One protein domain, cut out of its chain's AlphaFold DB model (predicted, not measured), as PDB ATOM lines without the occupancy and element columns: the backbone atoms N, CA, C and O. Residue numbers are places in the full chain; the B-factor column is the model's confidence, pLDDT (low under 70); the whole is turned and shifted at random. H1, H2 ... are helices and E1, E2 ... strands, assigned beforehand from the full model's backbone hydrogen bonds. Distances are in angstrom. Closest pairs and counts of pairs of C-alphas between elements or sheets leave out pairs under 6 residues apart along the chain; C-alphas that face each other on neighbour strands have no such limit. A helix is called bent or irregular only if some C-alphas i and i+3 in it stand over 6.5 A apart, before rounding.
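What this domain is: This is residues 27 to 152 of the 152 residues of an uncharacterized protein of Lachnoanaerobaculum sp. MSX33 (UniProt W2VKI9). The chain is wound in stacked turns like a short solenoid: four parallel strands lie side by side as a nearly flat sheet, and H4, H5 and H6, short helices, follow one another in a curved row behind it. At the E1 end, H1 and the long loop of residues 39 to 59 cover the stack. The printed part has 126 residues with six named helices and four named strands, in the order H1, H2, E1, H3, H4, E2, H5, E3, H6, E4; the sheet runs E1, E2, E3, E4. The class is mixed, helices and strands, with under half of the residues in named elements. The whole is compact, with a radius of gyration of the C-alphas of 13.7 A and spans of 37 by 36 by 23 A.

Where its parts are: H1, residues 29 to 38, begins at C-alpha 29 (165.602, 266.483, 236.896) and is 14.2 A long. H2 is residues 60 to 63. E1, residues 68 to 72, begins at C-alpha 68 (150.794, 255.915, 227.362) and spans 13.7 A. H3 is residues 73 to 76, and H4 residues 82 to 86. E2, residues 92 to 96, spans 13.0 A. H5, residues 115 to 120, spans 11.4 A and is irregular: C-alphas 115 and 118 are 7.2 A apart. E3, residues 128 to 132, spans 13.0 A. H6 is residues 140 to 143. E4, residues 148 to 151, ends at C-alpha 151 (150.130, 246.996, 242.657).

How they stand to each other: E1 and E2 are parallel at 5 degrees, with N 69 and O 92 at 3.0 A. E2 and E3 are parallel at 5 degrees, with N 95 and O 130 at 2.9 A. E3 and E4 are parallel at 1 degree, with N 129 and O 148 at 3.0 A. Three strand-helix-strand units, parallel neighbour strands with helices between, have right-handed crossovers: E1, H3, H4, E2; E2, H5, E3; and E3, H6, E4. H6 is on the sheet at a height of 9.0 A, only just over E4 with 3 of its 4 C-alphas. H5 touches H6, closest at the C-alphas of Asn 118 and Glu 143, 4.7 A. H4 touches H5, closest at the C-alphas of Ser 82 and Asn 116, 4.9 A. H2 is close to H4 but not clearly touching, with the C-alphas of Leu 63 and Tyr 86 5.9 A apart. H1 only grazes the sheet with residues 31 to 38; it touches H3 at the C-alphas of Glu 30 and Tyr 76, 5.5 A. In H1 every O i to N i+4 pair is within hydrogen-bond range; H4 has 0 of 1, with 2 of 2 O i to N i+3 pairs, H5 has 0 of 2, with 2 of 3, and H2, H3 and H6 are too short for an i+4 pair.

The domain as a whole: The two C-alphas farthest apart, those of Lys 61 and Glu 103, are 39.0 A apart. The printed part has no cut. The links H1 to H2 and E2 to H5 are long. The mean pLDDT of the printed part is 91.1; residues 100 to 106 are under 70.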
ATOM      1  N   LYS A  27     160.114 269.623 238.088       95.00
ATOM      2  CA  LYS A  27     160.733 269.780 239.408       95.00
ATOM      3  C   LYS A  27     161.812 268.733 239.622       95.00
ATOM      4  O   LYS A  27     162.848 269.037 240.204       95.00
ATOM      5  N   ASP A  28     161.570 267.531 239.108       95.44
ATOM      6  CA  ASP A  28     162.513 266.428 239.163       95.44
ATOM      7  C   ASP A  28     163.344 266.363 237.867       95.44
ATOM      8  O   ASP A  28     162.828 266.165 236.759       95.44
ATOM      9  N   ALA A  29     164.658 266.543 238.007       96.69
ATOM     10  CA  ALA A  29     165.602 266.483 236.896       96.69
ATOM     11  C   ALA A  29     165.699 265.077 236.280       96.69
ATOM     12  O   ALA A  29     165.880 264.951 235.065       96.69
ATOM     13  N   GLU A  30     165.524 264.032 237.085       97.19
ATOM     14  CA  GLU A  30     165.517 262.647 236.635       97.19
ATOM     15  C   GLU A  30     164.235 262.308 235.877       97.19
ATOM     16  O   GLU A  30     164.277 261.626 234.848       97.19
ATOM     17  N   PHE A  31     163.097 262.881 236.281       97.12
ATOM     18  CA  PHE A  31     161.871 262.768 235.492       97.12
ATOM     19  C   PHE A  31     162.030 263.493 234.144       97.12
ATOM     20  O   PHE A  31     161.714 262.939 233.084       97.12
ATOM     21  N   LEU A  32     162.620 264.693 234.122       98.12
ATOM     22  CA  LEU A  32     162.948 265.357 232.856       98.12
ATOM     23  C   LEU A  32     163.874 264.501 231.979       98.12
ATOM     24  O   LEU A  32     163.667 264.438 230.762       98.12
ATOM     25  N   ARG A  33     164.878 263.838 232.568       97.56
ATOM     26  CA  ARG A  33     165.773 262.920 231.849       97.56
ATOM     27  C   ARG A  33     164.988 261.757 231.242       97.56
ATOM     28  O   ARG A  33     165.109 261.526 230.039       97.56
ATOM     29  N   ALA A  34     164.101 261.124 232.011       97.19
ATOM     30  CA  ALA A  34     163.218 260.067 231.520       97.19
ATOM     31  C   ALA A  34     162.386 260.528 230.317       97.19
ATOM     32  O   ALA A  34     162.350 259.859 229.281       97.19
ATOM     33  N   VAL A  35     161.756 261.704 230.409       97.69
ATOM     34  CA  VAL A  35     160.957 262.282 229.316       97.69
ATOM     35  C   VAL A  35     161.811 262.524 228.078       97.69
ATOM     36  O   VAL A  35     161.409 262.178 226.966       97.69
ATOM     37  N   ARG A  36     163.000 263.106 228.243       97.69
ATOM     38  CA  ARG A  36     163.893 263.408 227.119       97.69
ATOM     39  C   ARG A  36     164.383 262.160 226.411       97.69
ATOM     40  O   ARG A  36     164.506 262.194 225.188       97.69
ATOM     41  N   ASP A  37     164.632 261.096 227.155       97.56
ATOM     42  CA  ASP A  37     165.171 259.853 226.624       97.56
ATOM     43  C   ASP A  37     164.101 258.971 225.983       97.56
ATOM     44  O   ASP A  37     164.413 258.235 225.053       97.56
ATOM     45  N   THR A  38     162.848 259.029 226.443       96.75
ATOM     46  CA  THR A  38     161.836 258.009 226.096       96.75
ATOM     47  C   THR A  38     160.571 258.551 225.430       96.75
ATOM     48  O   THR A  38     159.728 257.770 224.985       96.75
ATOM     49  N   MET A  39     160.401 259.876 225.322       96.50
ATOM     50  CA  MET A  39     159.212 260.456 224.693       96.50
ATOM     51  C   MET A  39     159.233 260.301 223.162       96.50
ATOM     52  O   MET A  39     160.074 260.860 222.446       96.50
ATOM     53  N   GLY A  40     158.242 259.570 222.655       93.44
ATOM     54  CA  GLY A  40     157.917 259.417 221.241       93.44
ATOM     55  C   GLY A  40     156.791 260.351 220.782       93.44
ATOM     56  O   GLY A  40     156.578 261.434 221.325       93.44
ATOM     57  N   LYS A  41     156.050 259.945 219.742       91.88
ATOM     58  CA  LYS A  41     154.980 260.769 219.141       91.88
ATOM     59  C   LYS A  41     153.739 260.889 220.036       91.88
ATOM     60  O   LYS A  41     153.175 261.976 220.161       91.88
ATOM     61  N   ASN A  42     153.304 259.768 220.604       93.88
ATOM     62  CA  ASN A  42     152.098 259.628 221.429       93.88
ATOM     63  C   ASN A  42     152.308 258.724 222.658       93.88
ATOM     64  O   ASN A  42     151.356 258.476 223.392       93.88
ATOM     65  N   ARG A  43     153.526 258.224 222.879       95.25
ATOM     66  CA  ARG A  43     153.873 257.338 223.993       95.25
ATOM     67  C   ARG A  43     155.227 257.725 224.570       95.25
ATOM     68  O   ARG A  43     156.087 258.207 223.832       95.25
ATOM     69  N   MET A  44     155.411 257.455 225.853       95.44
ATOM     70  CA  MET A  44     156.680 257.536 226.571       95.44
ATOM     71  C   MET A  44     156.969 256.166 227.194       95.44
ATOM     72  O   MET A  44     156.119 255.643 227.913       95.44
ATOM     73  N   SER A  45     158.102 255.541 226.861       91.44
ATOM     74  CA  SER A  45     158.459 254.203 227.360       91.44
ATOM     75  C   SER A  45     159.921 253.857 227.092       91.44
ATOM     76  O   SER A  45     160.437 254.169 226.018       91.44
ATOM     77  N   LEU A  46     160.547 253.121 228.013       83.50
ATOM     78  CA  LEU A  46     161.879 252.539 227.822       83.50
ATOM     79  C   LEU A  46     162.011 251.668 226.575       83.50
ATOM     80  O   LEU A  46     163.024 251.748 225.888       83.50
ATOM     81  N   ALA A  47     160.973 250.897 226.236       84.62
ATOM     82  CA  ALA A  47     160.978 250.044 225.046       84.62
ATOM     83  C   ALA A  47     161.188 250.843 223.744       84.62
ATOM     84  O   ALA A  47     161.512 250.279 222.706       84.62
ATOM     85  N   HIS A  48     160.978 252.162 223.795       83.44
ATOM     86  CA  HIS A  48     161.138 253.082 222.675       83.44
ATOM     87  C   HIS A  48     162.106 254.216 223.042       83.44
ATOM     88  O   HIS A  48     161.874 255.380 222.693       83.44
ATOM     89  N   LYS A  49     163.181 253.889 223.772       91.19
ATOM     90  CA  LYS A  49     164.253 254.836 224.083       91.19
ATOM     91  C   LYS A  49     164.819 255.425 222.790       91.19
ATOM     92  O   LYS A  49     165.063 254.734 221.805       91.19
ATOM     93  N   ARG A  50     165.000 256.738 222.788       93.44
ATOM     94  CA  ARG A  50     165.520 257.490 221.653       93.44
ATOM     95  C   ARG A  50     167.023 257.275 221.543       93.44
ATOM     96  O   ARG A  50     167.726 257.305 222.547       93.44
ATOM     97  N   GLU A  51     167.530 257.211 220.313       94.19
ATOM     98  CA  GLU A  51     168.980 257.228 220.056       94.19
ATOM     99  C   GLU A  51     169.653 258.487 220.616       94.19
ATOM    100  O   GLU A  51     170.802 258.460 221.051       94.19
ATOM    101  N   LYS A  52     168.936 259.619 220.582       95.12
ATOM    102  CA  LYS A  52     169.384 260.896 221.138       95.12
ATOM    103  C   LYS A  52     168.268 261.535 221.968       95.12
ATOM    104  O   LYS A  52     167.130 261.620 221.479       95.12
ATOM    105  N   PRO A  53     168.591 262.052 223.168       96.31
ATOM    106  CA  PRO A  53     167.620 262.730 224.012       96.31
ATOM    107  C   PRO A  53     167.054 263.966 223.320       96.31
ATOM    108  O   PRO A  53     167.724 264.626 222.516       96.31
ATOM    109  N   ILE A  54     165.816 264.315 223.664       96.56
ATOM    110  CA  ILE A  54     165.209 265.572 223.229       96.56
ATOM    111  C   ILE A  54     166.022 266.737 223.800       96.56
ATOM    112  O   ILE A  54     166.193 266.875 225.012       96.56
ATOM    113  N   LYS A  55     166.514 267.595 222.904       95.81
ATOM    114  CA  LYS A  55     167.219 268.828 223.258       95.81
ATOM    115  C   LYS A  55     166.246 270.006 223.277       95.81
ATOM    116  O   LYS A  55     165.330 270.073 222.462       95.81
ATOM    117  N   GLY A  56     166.495 270.963 224.167       94.94
ATOM    118  CA  GLY A  56     165.734 272.207 224.248       94.94
ATOM    119  C   GLY A  56     164.454 272.113 225.082       94.94
ATOM    120  O   GLY A  56     164.379 271.369 226.062       94.94
ATOM    121  N   ILE A  57     163.478 272.945 224.716       96.81
ATOM    122  CA  ILE A  57     162.240 273.167 225.469       96.81
ATOM    123  C   ILE A  57     161.293 271.974 225.313       96.81
ATOM    124  O   ILE A  57     160.979 271.566 224.196       96.81
ATOM    125  N   ILE A  58     160.769 271.484 226.439       98.06
ATOM    126  CA  ILE A  58     159.635 270.560 226.461       98.06
ATOM    127  C   ILE A  58     158.350 271.376 226.568       98.06
ATOM    128  O   ILE A  58     158.141 272.117 227.531       98.06
ATOM    129  N   TRP A  59     157.471 271.258 225.575       98.06
ATOM    130  CA  TRP A  59     156.204 271.980 225.579       98.06
ATOM    131  C   TRP A  59     155.105 271.152 226.240       98.06
ATOM    132  O   TRP A  59     154.914 269.979 225.917       98.06
ATOM    133  N   LYS A  60     154.267 271.793 227.065       98.31
ATOM    134  CA  LYS A  60     153.094 271.149 227.687       98.31
ATOM    135  C   LYS A  60     152.168 270.499 226.654       98.31
ATOM    136  O   LYS A  60     151.575 269.460 226.918       98.31
ATOM    137  N   LYS A  61     152.043 271.093 225.459       97.31
ATOM    138  CA  LYS A  61     151.226 270.537 224.366       97.31
ATOM    139  C   LYS A  61     151.726 269.172 223.887       97.31
ATOM    140  O   LYS A  61     150.918 268.400 223.387       97.31
ATOM    141  N   ASP A  62     153.025 268.899 224.002       97.25
ATOM    142  CA  ASP A  62     153.622 267.645 223.549       97.25
ATOM    143  C   ASP A  62     153.333 266.531 224.558       97.25
ATOM    144  O   ASP A  62     152.832 265.479 224.171       97.25
ATOM    145  N   LEU A  63     153.496 266.820 225.851       97.88
ATOM    146  CA  LEU A  63     153.156 265.912 226.954       97.88
ATOM    147  C   LEU A  63     151.655 265.583 226.981       97.88
ATOM    148  O   LEU A  63     151.261 264.429 227.140       97.88
ATOM    149  N   LYS A  64     150.798 266.572 226.694       97.06
ATOM    150  CA  LYS A  64     149.349 266.370 226.546       97.06
ATOM    151  C   LYS A  64     148.959 265.447 225.387       97.06
ATOM    152  O   LYS A  64     147.804 265.048 225.340       97.06
ATOM    153  N   ARG A  65     149.834 265.127 224.427       96.56
ATOM    154  CA  ARG A  65     149.506 264.162 223.355       96.56
ATOM    155  C   ARG A  65     149.748 262.711 223.756       96.56
ATOM    156  O   ARG A  65     149.366 261.821 222.999       96.56
ATOM    157  N   MET A  66     150.394 262.472 224.893       97.25
ATOM    158  CA  MET A  66     150.713 261.121 225.329       97.25
ATOM    159  C   MET A  66     149.441 260.385 225.743       97.25
ATOM    160  O   MET A  66     148.642 260.917 226.510       97.25
ATOM    161  N   ASN A  67     149.270 259.164 225.240       97.12
ATOM    162  CA  ASN A  67     148.225 258.235 225.674       97.12
ATOM    163  C   ASN A  67     148.785 257.091 226.536       97.12
ATOM    164  O   ASN A  67     148.029 256.400 227.211       97.12
ATOM    165  N   PHE A  68     150.105 256.918 226.563       97.56
ATOM    166  CA  PHE A  68     150.794 255.915 227.362       97.56
ATOM    167  C   PHE A  68     152.079 256.501 227.938       97.56
ATOM    168  O   PHE A  68     152.844 257.139 227.207       97.56
ATOM    169  N   LEU A  69     152.323 256.245 229.219       96.50
ATOM    170  CA  LEU A  69     153.534 256.639 229.923       96.50
ATOM    171  C   LEU A  69     154.047 255.467 230.756       96.50
ATOM    172  O   LEU A  69     153.285 254.836 231.486       96.50
ATOM    173  N   SER A  70     155.345 255.206 230.650       95.88
ATOM    174  CA  SER A  70     156.062 254.252 231.483       95.88
ATOM    175  C   SER A  70     157.375 254.865 231.962       95.88
ATOM    176  O   SER A  70     158.105 255.448 231.157       95.88
ATOM    177  N   ILE A  71     157.648 254.748 233.262       95.38
ATOM    178  CA  ILE A  71     158.874 255.218 233.914       95.38
ATOM    179  C   ILE A  71     159.470 254.051 234.694       95.38
ATOM    180  O   ILE A  71     158.773 253.439 235.503       95.38
ATOM    181  N   ASN A  72     160.760 253.797 234.475       93.12
ATOM    182  CA  ASN A  72     161.532 252.878 235.295       93.12
ATOM    183  C   ASN A  72     162.398 253.653 236.283       93.12
ATOM    184  O   ASN A  72     163.315 254.383 235.902       93.12
ATOM    185  N   PHE A  73     162.092 253.477 237.556       92.75
ATOM    186  CA  PHE A  73     162.747 254.121 238.679       92.75
ATOM    187  C   PHE A  73     164.157 253.574 238.885       92.75
ATOM    188  O   PHE A  73     164.994 254.279 239.432       92.75
ATOM    189  N   LYS A  74     164.463 252.383 238.362       90.81
ATOM    190  CA  LYS A  74     165.822 251.842 238.384       90.81
ATOM    191  C   LYS A  74     166.776 252.571 237.439       90.81
ATOM    192  O   LYS A  74     167.918 252.838 237.787       90.81
ATOM    193  N   ASP A  75     166.298 252.938 236.254       91.19
ATOM    194  CA  ASP A  75     167.122 253.642 235.264       91.19
ATOM    195  C   ASP A  75     167.212 255.137 235.558       91.19
ATOM    196  O   ASP A  75     168.256 255.782 235.379       91.19
ATOM    197  N   TYR A  76     166.080 255.706 235.971       93.31
ATOM    198  CA  TYR A  76     165.938 257.143 236.105       93.31
ATOM    199  C   TYR A  76     166.070 257.631 237.540       93.31
ATOM    200  O   TYR A  76     166.549 258.732 237.705       93.31
ATOM    201  N   HIS A  77     165.788 256.833 238.570       93.25
ATOM    202  CA  HIS A  77     165.845 257.278 239.972       93.25
ATOM    203  C   HIS A  77     164.953 258.507 240.235       93.25
ATOM    204  O   HIS A  77     165.356 259.442 240.925       93.25
ATOM    205  N   VAL A  78     163.752 258.516 239.642       94.38
ATOM    206  CA  VAL A  78     162.749 259.577 239.834       94.38
ATOM    207  C   VAL A  78     162.284 259.587 241.286       94.38
ATOM    208  O   VAL A  78     161.859 258.561 241.801       94.38
ATOM    209  N   LYS A  79     162.304 260.760 241.911       92.94
ATOM    210  CA  LYS A  79     161.951 260.984 243.316       92.94
ATOM    211  C   LYS A  79     160.619 261.707 243.493       92.94
ATOM    212  O   LYS A  79     159.996 261.576 244.537       92.94
ATOM    213  N   ASP A  80     160.157 262.452 242.486       92.38
ATOM    214  CA  ASP A  80     158.848 263.120 242.510       92.38
ATOM    215  C   ASP A  80     158.098 262.947 241.184       92.38
ATOM    216  O   ASP A  80     158.522 263.407 240.123       92.38
ATOM    217  N   VAL A  81     156.918 262.330 241.257       94.31
ATOM    218  CA  VAL A  81     156.033 262.137 240.100       94.31
ATOM    219  C   VAL A  81     155.035 263.282 239.890       94.31
ATOM    220  O   VAL A  81     154.159 263.170 239.032       94.31
ATOM    221  N   SER A  82     155.131 264.398 240.624       94.94
ATOM    222  CA  SER A  82     154.157 265.499 240.540       94.94
ATOM    223  C   SER A  82     154.007 266.089 239.132       94.94
ATOM    224  O   SER A  82     152.904 266.488 238.741       94.94
ATOM    225  N   ASP A  83     155.067 266.042 238.321       96.69
ATOM    226  CA  ASP A  83     155.065 266.488 236.922       96.69
ATOM    227  C   ASP A  83     154.243 265.584 235.977       96.69
ATOM    228  O   ASP A  83     154.002 265.943 234.816       96.69
ATOM    229  N   LEU A  84     153.710 264.452 236.469       96.88
ATOM    230  CA  LEU A  84     152.676 263.681 235.769       96.88
ATOM    231  C   LEU A  84     151.478 264.564 235.404       96.88
ATOM    232  O   LEU A  84     150.799 264.287 234.413       96.88
ATOM    233  N   GLU A  85     151.254 265.670 236.127       96.38
ATOM    234  CA  GLU A  85     150.197 266.639 235.846       96.38
ATOM    235  C   GLU A  85     150.195 267.174 234.404       96.38
ATOM    236  O   GLU A  85     149.143 267.593 233.907       96.38
ATOM    237  N   TYR A  86     151.335 267.149 233.706       97.56
ATOM    238  CA  TYR A  86     151.431 267.598 232.318       97.56
ATOM    239  C   TYR A  86     150.822 266.612 231.304       97.56
ATOM    240  O   TYR A  86     150.449 267.022 230.199       97.56
ATOM    241  N   PHE A  87     150.642 265.342 231.670       97.50
ATOM    242  CA  PHE A  87     150.233 264.245 230.784       97.50
ATOM    243  C   PHE A  87     148.711 264.027 230.766       97.50
ATOM    244  O   PHE A  87     148.225 262.902 230.790       97.50
ATOM    245  N   LYS A  88     147.927 265.111 230.685       95.69
ATOM    246  CA  LYS A  88     146.460 265.118 230.906       95.69
ATOM    247  C   LYS A  88     145.619 264.123 230.081       95.69
ATOM    248  O   LYS A  88     144.463 263.900 230.425       95.69
ATOM    249  N   ASN A  89     146.142 263.579 228.979       96.69
ATOM    250  CA  ASN A  89     145.423 262.649 228.097       96.69
ATOM    251  C   ASN A  89     145.919 261.201 228.180       96.69
ATOM    252  O   ASN A  89     145.490 260.382 227.366       96.69
ATOM    253  N   VAL A  90     146.807 260.890 229.125       97.38
ATOM    254  CA  VAL A  90     147.324 259.535 229.286       97.38
ATOM    255  C   VAL A  90     146.199 258.577 229.684       97.38
ATOM    256  O   VAL A  90     145.350 258.895 230.515       97.38
ATOM    257  N   GLU A  91     146.186 257.406 229.060       98.06
ATOM    258  CA  GLU A  91     145.231 256.332 229.329       98.06
ATOM    259  C   GLU A  91     145.827 255.262 230.241       98.06
ATOM    260  O   GLU A  91     145.107 254.613 231.000       98.06
ATOM    261  N   THR A  92     147.143 255.064 230.164       97.75
ATOM    262  CA  THR A  92     147.877 254.086 230.969       97.75
ATOM    263  C   THR A  92     149.171 254.686 231.498       97.75
ATOM    264  O   THR A  92     149.989 255.176 230.715       97.75
ATOM    265  N   ILE A  93     149.343 254.611 232.815       97.50
ATOM    266  CA  ILE A  93     150.578 254.946 233.524       97.50
ATOM    267  C   ILE A  93     151.158 253.650 234.085       97.50
ATOM    268  O   ILE A  93     150.446 252.895 234.747       97.50
ATOM    269  N   ILE A  94     152.436 253.401 233.822       96.06
ATOM    270  CA  ILE A  94     153.191 252.292 234.406       96.06
ATOM    271  C   ILE A  94     154.409 252.873 235.122       96.06
ATOM    272  O   ILE A  94     155.248 253.515 234.493       96.06
ATOM    273  N   LEU A  95     154.507 252.653 236.425       95.00
ATOM    274  CA  LEU A  95     155.648 253.047 237.243       95.00
ATOM    275  C   LEU A  95     156.295 251.763 237.761       95.00
ATOM    276  O   LEU A  95     155.624 250.965 238.413       95.00
ATOM    277  N   THR A  96     157.559 251.529 237.417       92.00
ATOM    278  CA  THR A  96     158.246 250.264 237.721       92.00
ATOM    279  C   THR A  96     159.589 250.497 238.375       92.00
ATOM    280  O   THR A  96     160.286 251.438 238.016       92.00
ATOM    281  N   TYR A  97     160.022 249.582 239.226       90.50
ATOM    282  CA  TYR A  97     161.424 249.441 239.595       90.50
ATOM    283  C   TYR A  97     161.900 248.044 239.194       90.50
ATOM    284  O   TYR A  97     161.783 247.092 239.954       90.50
ATOM    285  N   MET A  98     162.366 247.892 237.956       83.12
ATOM    286  CA  MET A  98     162.773 246.589 237.413       83.12
ATOM    287  C   MET A  98     164.075 246.727 236.631       83.12
ATOM    288  O   MET A  98     164.267 247.705 235.910       83.12
ATOM    289  N   GLY A  99     164.986 245.767 236.803       72.88
ATOM    290  CA  GLY A  99     166.135 245.602 235.912       72.88
ATOM    291  C   GLY A  99     165.771 244.798 234.669       72.88
ATOM    292  O   GLY A  99     164.641 244.344 234.521       72.88
ATOM    293  N   ASP A 100     166.758 244.581 233.802       67.31
ATOM    294  CA  ASP A 100     166.592 243.748 232.604       67.31
ATOM    295  C   ASP A 100     166.409 242.250 232.933       67.31
ATOM    296  O   ASP A 100     165.943 241.490 232.086       67.31
ATOM    297  N   ASN A 101     166.739 241.829 234.164       63.28
ATOM    298  CA  ASN A 101     166.688 240.439 234.625       63.28
ATOM    299  C   ASN A 101     165.763 240.279 235.845       63.28
ATOM    300  O   ASN A 101     165.806 241.095 236.768       63.28
ATOM    301  N   GLU A 102     165.011 239.172 235.888       60.34
ATOM    302  CA  GLU A 102     164.084 238.806 236.980       60.34
ATOM    303  C   GLU A 102     164.769 238.587 238.344       60.34
ATOM    304  O   GLU A 102     164.102 238.526 239.366       60.34
ATOM    305  N   GLU A 103     166.096 238.474 238.394       60.12
ATOM    306  CA  GLU A 103     166.841 238.282 239.650       60.12
ATOM    307  C   GLU A 103     167.233 239.604 240.326       60.12
ATOM    308  O   GLU A 103     167.661 239.615 241.478       60.12
ATOM    309  N   ASP A 104     167.069 240.732 239.632       60.81
ATOM    310  CA  ASP A 104     167.450 242.059 240.116       60.81
ATOM    311  C   ASP A 104     166.206 242.844 240.579       60.81
ATOM    312  O   ASP A 104     165.939 243.987 240.173       60.81
ATOM    313  N   ILE A 105     165.410 242.149 241.401       64.38
ATOM    314  CA  ILE A 105     164.178 242.624 242.028       64.38
ATOM    315  C   ILE A 105     164.528 243.137 243.425       64.38
ATOM    316  O   ILE A 105     164.636 242.386 244.394       64.38
ATOM    317  N   GLY A 106     164.736 244.447 243.515       69.88
ATOM    318  CA  GLY A 106     164.696 245.182 244.775       69.88
ATOM    319  C   GLY A 106     163.372 245.929 244.911       69.88
ATOM    320  O   GLY A 106     162.564 245.945 243.988       69.88
ATOM    321  N   MET A 107     163.174 246.596 246.041       72.12
ATOM    322  CA  MET A 107     162.143 247.626 246.174       72.12
ATOM    323  C   MET A 107     162.787 248.995 245.995       72.12
ATOM    324  O   MET A 107     163.927 249.205 246.417       72.12
ATOM    325  N   TYR A 108     162.071 249.928 245.373       81.62
ATOM    326  CA  TYR A 108     162.524 251.313 245.347       81.62
ATOM    327  C   TYR A 108     162.333 251.949 246.730       81.62
ATOM    328  O   TYR A 108     161.205 252.061 247.205       81.62
ATOM    329  N   ASP A 109     163.442 252.341 247.356       76.38
ATOM    330  CA  ASP A 109     163.509 252.791 248.759       76.38
ATOM    331  C   ASP A 109     163.246 254.299 248.937       76.38
ATOM    332  O   ASP A 109     163.339 254.834 250.038       76.38
ATOM    333  N   GLU A 110     162.930 255.026 247.859       81.00
ATOM    334  CA  GLU A 110     162.552 256.437 247.976       81.00
ATOM    335  C   GLU A 110     161.125 256.541 248.526       81.00
ATOM    336  O   GLU A 110     160.127 256.356 247.817       81.00
ATOM    337  N   GLU A 111     161.046 256.844 249.817       74.50
ATOM    338  CA  GLU A 111     159.801 257.202 250.479       74.50
ATOM    339  C   GLU A 111     159.152 258.402 249.768       74.50
ATOM    340  O   GLU A 111     159.819 259.267 249.203       74.50
ATOM    341  N   HIS A 112     157.821 258.466 249.782       84.25
ATOM    342  CA  HIS A 112     157.038 259.592 249.253       84.25
ATOM    343  C   HIS A 112     157.045 259.813 247.732       84.25
ATOM    344  O   HIS A 112     156.360 260.716 247.244       84.25
ATOM    345  N   VAL A 113     157.709 258.963 246.943       87.94
ATOM    346  CA  VAL A 113     157.732 259.100 245.475       87.94
ATOM    347  C   VAL A 113     156.334 259.097 244.835       87.94
ATOM    348  O   VAL A 113     156.113 259.719 243.794       87.94
ATOM    349  N   LEU A 114     155.365 258.431 245.474       91.25
ATOM    350  CA  LEU A 114     153.973 258.335 245.029       91.25
ATOM    351  C   LEU A 114     153.022 259.341 245.697       91.25
ATOM    352  O   LEU A 114     151.855 259.391 245.307       91.25
ATOM    353  N   ASP A 115     153.479 260.176 246.635       89.12
ATOM    354  CA  ASP A 115     152.616 261.106 247.387       89.12
ATOM    355  C   ASP A 115     151.846 262.065 246.468       89.12
ATOM    356  O   ASP A 115     150.691 262.419 246.708       89.12
ATOM    357  N   ASN A 116     152.477 262.458 245.360       89.81
ATOM    358  CA  ASN A 116     151.890 263.348 244.363       89.81
ATOM    359  C   ASN A 116     151.170 262.610 243.226       89.81
ATOM    360  O   ASN A 116     150.842 263.217 242.202       89.81
ATOM    361  N   LEU A 117     150.882 261.315 243.367       92.00
ATOM    362  CA  LEU A 117     150.125 260.587 242.349       92.00
ATOM    363  C   LEU A 117     148.689 261.125 242.219       92.00
ATOM    364  O   LEU A 117     148.107 261.090 241.138       92.00
ATOM    365  N   ASN A 118     148.158 261.765 243.263       91.50
ATOM    366  CA  ASN A 118     146.886 262.492 243.236       91.50
ATOM    367  C   ASN A 118     146.768 263.534 242.103       91.50
ATOM    368  O   ASN A 118     145.662 263.886 241.687       91.50
ATOM    369  N   LYS A 119     147.887 263.997 241.529       94.12
ATOM    370  CA  LYS A 119     147.909 264.903 240.370       94.12
ATOM    371  C   LYS A 119     147.261 264.310 239.119       94.12
ATOM    372  O   LYS A 119     146.884 265.077 238.224       94.12
ATOM    373  N   VAL A 120     147.105 262.984 239.050       93.81
ATOM    374  CA  VAL A 120     146.439 262.294 237.933       93.81
ATOM    375  C   VAL A 120     144.963 261.983 238.191       93.81
ATOM    376  O   VAL A 120     144.273 261.511 237.286       93.81
ATOM    377  N   ARG A 121     144.440 262.306 239.381       92.06
ATOM    378  CA  ARG A 121     143.063 262.006 239.810       92.06
ATOM    379  C   ARG A 121     141.991 262.478 238.827       92.06
ATOM    380  O   ARG A 121     141.037 261.754 238.541       92.06
ATOM    381  N   ASP A 122     142.169 263.678 238.276       90.88
ATOM    382  CA  ASP A 122     141.201 264.323 237.379       90.88
ATOM    383  C   ASP A 122     141.410 263.974 235.896       90.88
ATOM    384  O   ASP A 122     140.833 264.602 235.002       90.88
ATOM    385  N   PHE A 123     142.254 262.988 235.586       95.06
ATOM    386  CA  PHE A 123     142.533 262.626 234.201       95.06
ATOM    387  C   PHE A 123     141.354 261.844 233.627       95.06
ATOM    388  O   PHE A 123     141.180 260.655 233.873       95.06
ATOM    389  N   ASN A 124     140.548 262.508 232.797       93.38
ATOM    390  CA  ASN A 124     139.338 261.929 232.199       93.38
ATOM    391  C   ASN A 124     139.593 260.685 231.329       93.38
ATOM    392  O   ASN A 124     138.666 259.921 231.076       93.38
ATOM    393  N   LYS A 125     140.821 260.508 230.831       95.94
ATOM    394  CA  LYS A 125     141.199 259.391 229.957       95.94
ATOM    395  C   LYS A 125     141.945 258.277 230.677       95.94
ATOM    396  O   LYS A 125     142.115 257.217 230.082       95.94
ATOM    397  N   LEU A 126     142.373 258.495 231.921       97.38
ATOM    398  CA  LEU A 126     143.175 257.527 232.654       97.38
ATOM    399  C   LEU A 126     142.318 256.309 233.000       97.38
ATOM    400  O   LEU A 126     141.339 256.412 233.732       97.38
ATOM    401  N   ARG A 127     142.697 255.154 232.452       97.31
ATOM    402  CA  ARG A 127     141.991 253.877 232.620       97.31
ATOM    403  C   ARG A 127     142.782 252.890 233.458       97.31
ATOM    404  O   ARG A 127     142.192 251.990 234.052       97.31
ATOM    405  N   ARG A 128     144.108 253.020 233.478       97.44
ATOM    406  CA  ARG A 128     144.994 252.057 234.124       97.44
ATOM    407  C   ARG A 128     146.202 252.735 234.757       97.44
ATOM    408  O   ARG A 128     146.874 253.532 234.105       97.44
ATOM    409  N   VAL A 129     146.490 252.355 235.995       96.81
ATOM    410  CA  VAL A 129     147.742 252.661 236.693       96.81
ATOM    411  C   VAL A 129     148.334 251.340 237.157       96.81
ATOM    412  O   VAL A 129     147.628 250.521 237.743       96.81
ATOM    413  N   GLN A 130     149.599 251.100 236.847       95.38
ATOM    414  CA  GLN A 130     150.313 249.907 237.284       95.38
ATOM    415  C   GLN A 130     151.568 250.331 238.031       95.38
ATOM    416  O   GLN A 130     152.334 251.145 237.516       95.38
ATOM    417  N   LEU A 131     151.735 249.798 239.234       93.94
ATOM    418  CA  LEU A 131     152.854 250.054 240.126       93.94
ATOM    419  C   LEU A 131     153.537 248.714 240.372       93.94
ATOM    420  O   LEU A 131     152.884 247.797 240.862       93.94
ATOM    421  N   TYR A 132     154.805 248.611 239.989       90.69
ATOM    422  CA  TYR A 132     155.582 247.377 240.076       90.69
ATOM    423  C   TYR A 132     156.859 247.617 240.883       90.69
ATOM    424  O   TYR A 132     157.662 248.474 240.502       90.69
ATOM    425  N   HIS A 133     157.052 246.869 241.969       89.69
ATOM    426  CA  HIS A 133     158.183 246.974 242.903       89.69
ATOM    427  C   HIS A 133     158.388 248.383 243.487       89.69
ATOM    428  O   HIS A 133     159.506 248.859 243.699       89.69
ATOM    429  N   LEU A 134     157.274 249.069 243.740       88.81
ATOM    430  CA  LEU A 134     157.236 250.362 244.413       88.81
ATOM    431  C   LEU A 134     156.532 250.195 245.755       88.81
ATOM    432  O   LEU A 134     155.539 249.474 245.847       88.81
ATOM    433  N   ASN A 135     157.009 250.902 246.780       86.12
ATOM    434  CA  ASN A 135     156.347 250.939 248.078       86.12
ATOM    435  C   ASN A 135     155.003 251.686 247.956       86.12
ATOM    436  O   ASN A 135     154.934 252.910 248.051       86.12
ATOM    437  N   ALA A 136     153.939 250.941 247.656       86.56
ATOM    438  CA  ALA A 136     152.598 251.449 247.418       86.56
ATOM    439  C   ALA A 136     151.590 250.662 248.255       86.56
ATOM    440  O   ALA A 136     151.510 249.436 248.181       86.56
ATOM    441  N   ASP A 137     150.764 251.372 249.017       84.81
ATOM    442  CA  ASP A 137     149.668 250.760 249.754       84.81
ATOM    443  C   ASP A 137     148.336 250.847 248.980       84.81
ATOM    444  O   ASP A 137     148.215 251.422 247.892       84.81
ATOM    445  N   LYS A 138     147.275 250.269 249.554       83.12
ATOM    446  CA  LYS A 138     145.937 250.305 248.942       83.12
ATOM    447  C   LYS A 138     145.339 251.715 248.869       83.12
ATOM    448  O   LYS A 138     144.403 251.901 248.089       83.12
ATOM    449  N   SER A 139     145.834 252.686 249.640       85.75
ATOM    450  CA  SER A 139     145.338 254.067 249.621       85.75
ATOM    451  C   SER A 139     145.609 254.747 248.279       85.75
ATOM    452  O   SER A 139     144.780 255.537 247.832       85.75
ATOM    453  N   VAL A 140     146.645 254.320 247.547       86.06
ATOM    454  CA  VAL A 140     146.941 254.788 246.183       86.06
ATOM    455  C   VAL A 140     145.755 254.597 245.223       86.06
ATOM    456  O   VAL A 140     145.552 255.384 244.294       86.06
ATOM    457  N   LYS A 141     144.895 253.598 245.466       88.50
ATOM    458  CA  LYS A 141     143.667 253.399 244.678       88.50
ATOM    459  C   LYS A 141     142.690 254.572 244.801       88.50
ATOM    460  O   LYS A 141     141.989 254.877 243.839       88.50
ATOM    461  N   ASN A 142     142.671 255.248 245.950       89.75
ATOM    462  CA  ASN A 142     141.816 256.410 246.195       89.75
ATOM    463  C   ASN A 142     142.291 257.648 245.425       89.75
ATOM    464  O   ASN A 142     141.468 258.495 245.068       89.75
ATOM    465  N   GLU A 143     143.586 257.727 245.112       89.25
ATOM    466  CA  GLU A 143     144.164 258.816 244.320       89.25
ATOM    467  C   GLU A 143     143.852 258.687 242.823       89.25
ATOM    468  O   GLU A 143     143.806 259.685 242.103       89.25
ATOM    469  N   CYS A 144     143.549 257.472 242.355       90.75
ATOM    470  CA  CYS A 144     143.220 257.177 240.959       90.75
ATOM    471  C   CYS A 144     141.820 256.542 240.802       90.75
ATOM    472  O   CYS A 144     141.697 255.477 240.196       90.75
ATOM    473  N   PRO A 145     140.729 257.182 241.271       88.75
ATOM    474  CA  PRO A 145     139.418 256.542 241.427       88.75
ATOM    475  C   PRO A 145     138.742 256.142 240.105       88.75
ATOM    476  O   PRO A 145     137.773 255.388 240.102       88.75
ATOM    477  N   ARG A 146     139.218 256.667 238.972       88.94
ATOM    478  CA  ARG A 146     138.687 256.387 237.625       88.94
ATOM    479  C   ARG A 146     139.484 255.325 236.869       88.94
ATOM    480  O   ARG A 146     139.099 254.957 235.762       88.94
ATOM    481  N   ALA A 147     140.585 254.855 237.447       94.56
ATOM    482  CA  ALA A 147     141.496 253.919 236.821       94.56
ATOM    483  C   ALA A 147     141.520 252.596 237.582       94.56
ATOM    484  O   ALA A 147     141.396 252.546 238.803       94.56
ATOM    485  N   ILE A 148     141.742 251.508 236.853       95.50
ATOM    486  CA  ILE A 148     142.083 250.232 237.472       95.50
ATOM    487  C   ILE A 148     143.538 250.328 237.933       95.50
ATOM    488  O   ILE A 148     144.431 250.550 237.109       95.50
ATOM    489  N   VAL A 149     143.760 250.175 239.239       95.31
ATOM    490  CA  VAL A 149     145.084 250.253 239.864       95.31
ATOM    491  C   VAL A 149     145.588 248.855 240.209       95.31
ATOM    492  O   VAL A 149     144.963 248.144 241.004       95.31
ATOM    493  N   PHE A 150     146.724 248.494 239.621       94.19
ATOM    494  CA  PHE A 150     147.473 247.271 239.900       94.19
ATOM    495  C   PHE A 150     148.722 247.622 240.710       94.19
ATOM    496  O   PHE A 150     149.400 248.594 240.379       94.19
ATOM    497  N   ILE A 151     148.976 246.856 241.766       90.94
ATOM    498  CA  ILE A 151     150.130 246.996 242.657       90.94
ATOM    499  C   ILE A 151     150.708 245.593 242.812       90.94
ATOM    500  O   ILE A 151     149.940 244.686 243.150       90.94
ATOM    501  N   ASP A 152     151.994 245.445 242.524       85.25
ATOM    502  CA  ASP A 152     152.759 244.194 242.559       85.25
ATOM    503  C   ASP A 152     154.180 244.466 243.077       85.25
ATOM    504  O   ASP A 152     154.777 245.480 242.642       85.25
TER     505      ASP A 152